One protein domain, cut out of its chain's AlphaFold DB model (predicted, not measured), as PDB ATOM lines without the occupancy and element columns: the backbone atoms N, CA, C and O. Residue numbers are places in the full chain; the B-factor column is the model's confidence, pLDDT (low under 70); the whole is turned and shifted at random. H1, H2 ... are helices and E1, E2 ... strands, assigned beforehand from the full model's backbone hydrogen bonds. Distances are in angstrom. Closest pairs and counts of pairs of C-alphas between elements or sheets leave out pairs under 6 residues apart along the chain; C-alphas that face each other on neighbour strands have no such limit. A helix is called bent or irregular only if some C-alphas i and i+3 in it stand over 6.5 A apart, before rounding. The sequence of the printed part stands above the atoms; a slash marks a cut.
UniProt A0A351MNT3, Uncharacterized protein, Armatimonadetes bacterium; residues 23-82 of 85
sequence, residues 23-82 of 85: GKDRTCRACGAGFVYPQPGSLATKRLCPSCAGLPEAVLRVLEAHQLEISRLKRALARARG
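This is residues 23 to 82 of the 85 residues of an uncharacterized protein of Armatimonadetes bacterium (UniProt A0A351MNT3). One long helix, H2, makes the longest axis of the model, and a small head of loops, with a short two-stranded hairpin, E1 and E2, and the single short helix H1, sits over one side of its first part; the end of the helix, residues 72 to 80, sticks out with residues 81 and 82 beyond the head. In the head, the turn between E1 and E2 points toward H2, and residues 37 to 49 make a wide loop from E2 round to H1. The printed part has 60 residues, with two named strands and then two named helices along the chain in the order E1, E2, H1, H2; the sheet has the order E1 - E2 and is antiparallel, and the class is mostly helix. The whole is loose, with a radius of gyration of the C-alphas of 13.5 A, and flat, spanning 44 by 28 by 12 A.

E1 is residues 25 to 27, beginning at C-alpha 25 at (18.870, 20.939, -15.386). E2 is residues 34 to 36. H1 is residues 50 to 53, with C-alpha 50 at (30.556, 26.906, -13.453). H2 is residues 57 to 80 and measures 34.5 A from C-alpha 57 at (34.643, 28.174, 0.383) to C-alpha 80 at (1.709, 38.446, 0.576). Neither helix is bent or irregular.

E1 and E2 form a hairpin, and their N-to-C directions stand at 138 degrees. C-alphas 26 and 35 face each other at 5.3 A. N 26 and O 35 are within hydrogen-bond range at 2.8 A, and N 35 and O 26 at 2.7 A. E1 is apart from H1. Both E1 and E2 are apart from H2. H1 and H2 are close but not clearly touching, with 1 pair of C-alphas within 8 A; the closest C-alphas are those of Cys 52 and Leu 60, 7.2 A apart. In H2 every O i to N i+4 pair is within hydrogen-bond range. H1, with 4 residues, is too short for such a pair, and its 1 pair of O i and N i+3 is not within range.

The two C-alphas farthest apart are those of Gly 41 and Gly 82, at 44.6 A. Residues 72 to 82, of which 72 to 80 belong to H2, stand free; without them the body of 49 residues spans 31 by 22 by 12 A. The printed part has no cut. The link from E2 to H1, 13 residues, is long, the link from E1 to E2 is short, and the link from H1 to H2 is tight. The mean pLDDT of the printed part is 85.4; residues 23 to 24 and 37 to 42 are under 70.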
ATOM      1  N   GLY A  23      23.274  16.927 -19.389       59.06
ATOM      2  CA  GLY A  23      22.076  17.572 -19.944       59.06
ATOM      3  C   GLY A  23      20.905  17.757 -18.969       59.06
ATOM      4  O   GLY A  23      19.912  18.369 -19.344       59.06
ATOM      5  N   LYS A  24      20.994  17.278 -17.718       65.75
ATOM      6  CA  LYS A  24      19.949  17.539 -16.711       65.75
ATOM      7  C   LYS A  24      20.086  18.947 -16.139       65.75
ATOM      8  O   LYS A  24      21.168  19.323 -15.678       65.75
ATOM      9  N   ASP A  25      18.969  19.668 -16.094       76.00
ATOM     10  CA  ASP A  25      18.870  20.939 -15.386       76.00
ATOM     11  C   ASP A  25      19.095  20.719 -13.889       76.00
ATOM     12  O   ASP A  25      18.423  19.927 -13.217       76.00
ATOM     13  N   ARG A  26      20.094  21.414 -13.358       81.56
ATOM     14  CA  ARG A  26      20.441  21.436 -11.941       81.56
ATOM     15  C   ARG A  26      20.307  22.849 -11.418       81.56
ATOM     16  O   ARG A  26      20.514  23.817 -12.134       81.56
ATOM     17  N   THR A  27      20.002  22.974 -10.137       86.69
ATOM     18  CA  THR A  27      19.987  24.271  -9.462       86.69
ATOM     19  C   THR A  27      21.262  24.419  -8.648       86.69
ATOM     20  O   THR A  27      21.610  23.539  -7.859       86.69
ATOM     21  N   CYS A  28      21.974  25.525  -8.842       89.12
ATOM     22  CA  CYS A  28      23.163  25.845  -8.069       89.12
ATOM     23  C   CYS A  28      22.787  26.091  -6.609       89.12
ATOM     24  O   CYS A  28      21.907  26.901  -6.320       89.12
ATOM     25  N   ARG A  29      23.490  25.444  -5.680       88.81
ATOM     26  CA  ARG A  29      23.264  25.642  -4.244       88.81
ATOM     27  C   ARG A  29      23.643  27.052  -3.779       88.81
ATOM     28  O   ARG A  29      22.955  27.602  -2.930       88.81
ATOM     29  N   ALA A  30      24.703  27.627  -4.350       89.75
ATOM     30  CA  ALA A  30      25.235  28.919  -3.924       89.75
ATOM     31  C   ALA A  30      24.414  30.109  -4.440       89.75
ATOM     32  O   ALA A  30      24.111  31.010  -3.675       89.75
ATOM     33  N   CYS A  31      24.033  30.116  -5.720       87.12
ATOM     34  CA  CYS A  31      23.328  31.255  -6.326       87.12
ATOM     35  C   CYS A  31      21.882  30.958  -6.746       87.12
ATOM     36  O   CYS A  31      21.180  31.853  -7.202       87.12
ATOM     37  N   GLY A  32      21.430  29.704  -6.657       86.06
ATOM     38  CA  GLY A  32      20.085  29.310  -7.080       86.06
ATOM     39  C   GLY A  32      19.844  29.301  -8.590       86.06
ATOM     40  O   GLY A  32      18.716  29.050  -9.004       86.06
ATOM     41  N   ALA A  33      20.857  29.575  -9.416       85.75
ATOM     42  CA  ALA A  33      20.708  29.561 -10.868       85.75
ATOM     43  C   ALA A  33      20.500  28.133 -11.395       85.75
ATOM     44  O   ALA A  33      21.176  27.200 -10.949       85.75
ATOM     45  N   GLY A  34      19.593  27.975 -12.360       84.81
ATOM     46  CA  GLY A  34      19.510  26.770 -13.180       84.81
ATOM     47  C   GLY A  34      20.744  26.666 -14.076       84.81
ATOM     48  O   GLY A  34      21.144  27.650 -14.692       84.81
ATOM     49  N   PHE A  35      21.377  25.501 -14.121       81.25
ATOM     50  CA  PHE A  35      22.496  25.219 -15.006       81.25
ATOM     51  C   PHE A  35      22.414  23.778 -15.498       81.25
ATOM     52  O   PHE A  35      22.046  22.869 -14.755       81.25
ATOM     53  N   VAL A  36      22.792  23.568 -16.750       77.12
ATOM     54  CA  VAL A  36      22.877  22.231 -17.332       77.12
ATOM     55  C   VAL A  36      24.161  21.578 -16.842       77.12
ATOM     56  O   VAL A  36      25.228  22.192 -16.926       77.12
ATOM     57  N   TYR A  37      24.071  20.349 -16.321       66.12
ATOM     58  CA  TYR A  37      25.266  19.604 -15.929       66.12
ATOM     59  C   TYR A  37      26.165  19.385 -17.162       66.12
ATOM     60  O   TYR A  37      25.724  18.756 -18.131       66.12
ATOM     61  N   PRO A  38      27.387  19.929 -17.167       65.19
ATOM     62  CA  PRO A  38      28.190  20.003 -18.375       65.19
ATOM     63  C   PRO A  38      29.024  18.744 -18.623       65.19
ATOM     64  O   PRO A  38      29.309  17.957 -17.723       65.19
ATOM     65  N   GLN A  39      29.410  18.594 -19.890       63.28
ATOM     66  CA  GLN A  39      30.269  17.533 -20.409       63.28
ATOM     67  C   GLN A  39      31.674  17.533 -19.762       63.28
ATOM     68  O   GLN A  39      32.060  18.519 -19.119       63.28
ATOM     69  N   PRO A  40      32.450  16.439 -19.913       59.03
ATOM     70  CA  PRO A  40      33.800  16.329 -19.359       59.03
ATOM     71  C   PRO A  40      34.672  17.551 -19.694       59.03
ATOM     72  O   PRO A  40      34.760  17.951 -20.851       59.03
ATOM     73  N   GLY A  41      35.317  18.143 -18.682       64.44
ATOM     74  CA  GLY A  41      36.176  19.330 -18.829       64.44
ATOM     75  C   GLY A  41      35.559  20.651 -18.356       64.44
ATOM     76  O   GLY A  41      36.237  21.675 -18.349       64.44
ATOM     77  N   SER A  42      34.302  20.651 -17.917       69.12
ATOM     78  CA  SER A  42      33.704  21.841 -17.315       69.12
ATOM     79  C   SER A  42      33.987  21.969 -15.819       69.12
ATOM     80  O   SER A  42      34.114  20.983 -15.096       69.12
ATOM     81  N   LEU A  43      34.037  23.218 -15.354       73.69
ATOM     82  CA  LEU A  43      34.234  23.580 -13.952       73.69
ATOM     83  C   LEU A  43      32.985  23.364 -13.091       73.69
ATOM     84  O   LEU A  43      33.081  23.443 -11.870       73.69
ATOM     85  N   ALA A  44      31.806  23.123 -13.679       77.19
ATOM     86  CA  ALA A  44      30.614  22.903 -12.867       77.19
ATOM     87  C   ALA A  44      30.714  21.590 -12.089       77.19
ATOM     88  O   ALA A  44      31.116  20.549 -12.606       77.19
ATOM     89  N   THR A  45      30.262  21.630 -10.842       79.38
ATOM     90  CA  THR A  45      30.196  20.445  -9.992       79.38
ATOM     91  C   THR A  45      28.759  19.953  -9.890       79.38
ATOM     92  O   THR A  45      27.811  20.590 -10.346       79.38
ATOM     93  N   LYS A  46      28.559  18.817  -9.215       77.31
ATOM     94  CA  LYS A  46      27.219  18.269  -8.945       77.31
ATOM     95  C   LYS A  46      26.286  19.258  -8.220       77.31
ATOM     96  O   LYS A  46      25.072  19.081  -8.269       77.31
ATOM     97  N   ARG A  47      26.831  20.256  -7.510       83.31
ATOM     98  CA  ARG A  47      26.069  21.189  -6.656       83.31
ATOM     99  C   ARG A  47      26.256  22.665  -7.012       83.31
ATOM    100  O   ARG A  47      25.457  23.487  -6.568       83.31
ATOM    101  N   LEU A  48      27.297  23.008  -7.766       86.75
ATOM    102  CA  LEU A  48      27.659  24.387  -8.082       86.75
ATOM    103  C   LEU A  48      27.730  24.575  -9.594       86.75
ATOM    104  O   LEU A  48      28.313  23.750 -10.297       86.75
ATOM    105  N   CYS A  49      27.176  25.687 -10.073       87.62
ATOM    106  CA  CYS A  49      27.328  26.105 -11.460       87.62
ATOM    107  C   CYS A  49      28.798  26.465 -11.773       87.62
ATOM    108  O   CYS A  49      29.581  26.678 -10.837       87.62
ATOM    109  N   PRO A  50      29.179  26.591 -13.062       87.00
ATOM    110  CA  PRO A  50      30.556  26.906 -13.453       87.00
ATOM    111  C   PRO A  50      31.112  28.165 -12.773       87.00
ATOM    112  O   PRO A  50      32.268  28.190 -12.367       87.00
ATOM    113  N   SER A  51      30.276  29.191 -12.599       87.94
ATOM    114  CA  SER A  51      30.676  30.465 -11.993       87.94
ATOM    115  C   SER A  51      30.948  30.360 -10.492       87.94
ATOM    116  O   SER A  51      31.826  31.044  -9.979       87.94
ATOM    117  N   CYS A  52      30.200  29.517  -9.774       88.94
ATOM    118  CA  CYS A  52      30.362  29.368  -8.328       88.94
ATOM    119  C   CYS A  52      31.437  28.339  -7.969       88.94
ATOM    120  O   CYS A  52      32.069  28.467  -6.930       88.94
ATOM    121  N   ALA A  53      31.670  27.335  -8.812       88.00
ATOM    122  CA  ALA A  53      32.624  26.270  -8.516       88.00
ATOM    123  C   ALA A  53      34.077  26.753  -8.338       88.00
ATOM    124  O   ALA A  53      34.838  26.109  -7.625       88.00
ATOM    125  N   GLY A  54      34.450  27.883  -8.949       86.94
ATOM    126  CA  GLY A  54      35.780  28.487  -8.807       86.94
ATOM    127  C   GLY A  54      35.949  29.417  -7.600       86.94
ATOM    128  O   GLY A  54      37.024  29.988  -7.429       86.94
ATOM    129  N   LEU A  55      34.909  29.624  -6.786       89.38
ATOM    130  CA  LEU A  55      34.964  30.558  -5.662       89.38
ATOM    131  C   LEU A  55      35.531  29.898  -4.394       89.38
ATOM    132  O   LEU A  55      35.280  28.717  -4.150       89.38
ATOM    133  N   PRO A  56      36.233  30.660  -3.534       92.81
ATOM    134  CA  PRO A  56      36.655  30.171  -2.228       92.81
ATOM    135  C   PRO A  56      35.464  29.738  -1.361       92.81
ATOM    136  O   PRO A  56      34.414  30.383  -1.363       92.81
ATOM    137  N   GLU A  57      35.665  28.714  -0.531       89.81
ATOM    138  CA  GLU A  57      34.643  28.174   0.383       89.81
ATOM    139  C   GLU A  57      34.009  29.257   1.276       89.81
ATOM    140  O   GLU A  57      32.798  29.278   1.480       89.81
ATOM    141  N   ALA A  58      34.808  30.209   1.768       92.00
ATOM    142  CA  ALA A  58      34.304  31.321   2.574       92.00
ATOM    143  C   ALA A  58      33.282  32.183   1.808       92.00
ATOM    144  O   ALA A  58      32.257  32.570   2.365       92.00
ATOM    145  N   VAL A  59      33.530  32.432   0.518       92.88
ATOM    146  CA  VAL A  59      32.618  33.184  -0.357       92.88
ATOM    147  C   VAL A  59      31.366  32.360  -0.646       92.88
ATOM    148  O   VAL A  59      30.254  32.882  -0.575       92.88
ATOM    149  N   LEU A  60      31.526  31.059  -0.904       91.75
ATOM    150  CA  LEU A  60      30.406  30.148  -1.137       91.75
ATOM    151  C   LEU A  60      29.430  30.119   0.039       91.75
ATOM    152  O   LEU A  60      28.224  30.196  -0.181       91.75
ATOM    153  N   ARG A  61      29.926  30.087   1.279       92.25
ATOM    154  CA  ARG A  61      29.061  30.109   2.469       92.25
ATOM    155  C   ARG A  61      28.227  31.379   2.581       92.25
ATOM    156  O   ARG A  61      27.052  31.300   2.934       92.25
ATOM    157  N   VAL A  62      28.816  32.533   2.270       94.50
ATOM    158  CA  VAL A  62      28.097  33.815   2.276       94.50
ATOM    159  C   VAL A  62      27.009  33.819   1.200       94.50
ATOM    160  O   VAL A  62      25.867  34.184   1.481       94.50
ATOM    161  N   LEU A  63      27.325  33.339  -0.005       93.31
ATOM    162  CA  LEU A  63      26.347  33.214  -1.088       93.31
ATOM    163  C   LEU A  63      25.201  32.263  -0.723       93.31
ATOM    164  O   LEU A  63      24.041  32.620  -0.905       93.31
ATOM    165  N   GLU A  64      25.503  31.099  -0.144       93.00
ATOM    166  CA  GLU A  64      24.486  30.141   0.306       93.00
ATOM    167  C   GLU A  64      23.552  30.748   1.364       93.00
ATOM    168  O   GLU A  64      22.333  30.571   1.286       93.00
ATOM    169  N   ALA A  65      24.099  31.500   2.326       93.69
ATOM    170  CA  ALA A  65      23.306  32.182   3.345       93.69
ATOM    171  C   ALA A  65      22.366  33.231   2.727       93.69
ATOM    172  O   ALA A  65      21.173  33.265   3.045       93.69
ATOM    173  N   HIS A  66      22.867  34.042   1.791       93.75
ATOM    174  CA  HIS A  66      22.035  35.010   1.077       93.75
ATOM    175  C   HIS A  66      20.977  34.338   0.207       93.75
ATOM    176  O   HIS A  66      19.834  34.786   0.181       93.75
ATOM    177  N   GLN A  67      21.317  33.245  -0.468       93.25
ATOM    178  CA  GLN A  67      20.376  32.522  -1.312       93.25
ATOM    179  C   GLN A  67      19.230  31.906  -0.504       93.25
ATOM    180  O   GLN A  67      18.080  31.894  -0.963       93.25
ATOM    181  N   LEU A  68      19.518  31.427   0.708       92.75
ATOM    182  CA  LEU A  68      18.493  30.967   1.639       92.75
ATOM    183  C   LEU A  68      17.534  32.107   2.009       92.75
ATOM    184  O   LEU A  68      16.316  31.931   1.933       92.75
ATOM    185  N   GLU A  69      18.073  33.281   2.337       95.31
ATOM    186  CA  GLU A  69      17.262  34.438   2.721       95.31
ATOM    187  C   GLU A  69      16.445  34.985   1.544       95.31
ATOM    188  O   GLU A  69      15.240  35.188   1.670       95.31
ATOM    189  N   ILE A  70      17.039  35.104   0.354       93.88
ATOM    190  CA  ILE A  70      16.320  35.471  -0.874       93.88
ATOM    191  C   ILE A  70      15.172  34.490  -1.131       93.88
ATOM    192  O   ILE A  70      14.061  34.904  -1.460       93.88
ATOM    193  N   SER A  71      15.406  33.187  -0.963       91.31
ATOM    194  CA  SER A  71      14.368  32.168  -1.156       91.31
ATOM    195  C   SER A  71      13.242  32.302  -0.131       91.31
ATOM    196  O   SER A  71      12.064  32.174  -0.476       91.31
ATOM    197  N   ARG A  72      13.582  32.601   1.127       94.50
ATOM    198  CA  ARG A  72      12.612  32.874   2.192       94.50
ATOM    199  C   ARG A  72      11.768  34.109   1.875       94.50
ATOM    200  O   ARG A  72      10.541  34.032   1.963       94.50
ATOM    201  N   LEU A  73      12.407  35.204   1.466       95.31
ATOM    202  CA  LEU A  73      11.749  36.458   1.102       95.31
ATOM    203  C   LEU A  73      10.852  36.290  -0.124       95.31
ATOM    204  O   LEU A  73       9.705  36.723  -0.093       95.31
ATOM    205  N   LYS A  74      11.305  35.578  -1.163       93.62
ATOM    206  CA  LYS A  74      10.480  35.250  -2.340       93.62
ATOM    207  C   LYS A  74       9.200  34.510  -1.951       93.62
ATOM    208  O   LYS A  74       8.123  34.874  -2.409       93.62
ATOM    209  N   ARG A  75       9.293  33.517  -1.060       93.25
ATOM    210  CA  ARG A  75       8.109  32.804  -0.548       93.25
ATOM    211  C   ARG A  75       7.202  33.712   0.283       93.25
ATOM    212  O   ARG A  75       5.987  33.571   0.221       93.25
ATOM    213  N   ALA A  76       7.773  34.615   1.081       93.38
ATOM    214  CA  ALA A  76       6.995  35.587   1.845       93.38
ATOM    215  C   ALA A  76       6.246  36.562   0.927       93.38
ATOM    216  O   ALA A  76       5.065  36.807   1.155       93.38
ATOM    217  N   LEU A  77       6.896  37.037  -0.138       95.56
ATOM    218  CA  LEU A  77       6.278  37.881  -1.157       95.56
ATOM    219  C   LEU A  77       5.159  37.153  -1.903       95.56
ATOM    220  O   LEU A  77       4.081  37.717  -2.032       95.56
ATOM    221  N   ALA A  78       5.375  35.905  -2.328       93.31
ATOM    222  CA  ALA A  78       4.339  35.111  -2.993       93.31
ATOM    223  C   ALA A  78       3.089  34.951  -2.106       93.31
ATOM    224  O   ALA A  78       1.965  35.151  -2.561       93.31
ATOM    225  N   ARG A  79       3.278  34.688  -0.802       91.12
ATOM    226  CA  ARG A  79       2.172  34.655   0.171       91.12
ATOM    227  C   ARG A  79       1.484  36.012   0.315       91.12
ATOM    228  O   ARG A  79       0.263  36.068   0.305       91.12
ATOM    229  N   ALA A  80       2.253  37.094   0.432       91.50
ATOM    230  CA  ALA A  80       1.709  38.446   0.576       91.50
ATOM    231  C   ALA A  80       0.941  38.915  -0.672       91.50
ATOM    232  O   ALA A  80       0.005  39.699  -0.553       91.50
ATOM    233  N   ARG A  81       1.317  38.424  -1.857       92.50
ATOM    234  CA  ARG A  81       0.640  38.699  -3.132       92.50
ATOM    235  C   ARG A  81      -0.590  37.822  -3.383       92.50
ATOM    236  O   ARG A  81      -1.273  38.044  -4.374       92.50
ATOM    237  N   GLY A  82      -0.872  36.842  -2.522       84.19
ATOM    238  CA  GLY A  82      -1.965  35.889  -2.743       84.19
ATOM    239  C   GLY A  82      -1.693  34.885  -3.869       84.19
ATOM    240  O   GLY A  82      -2.611  34.214  -4.321       84.19
TER     241      GLY A  82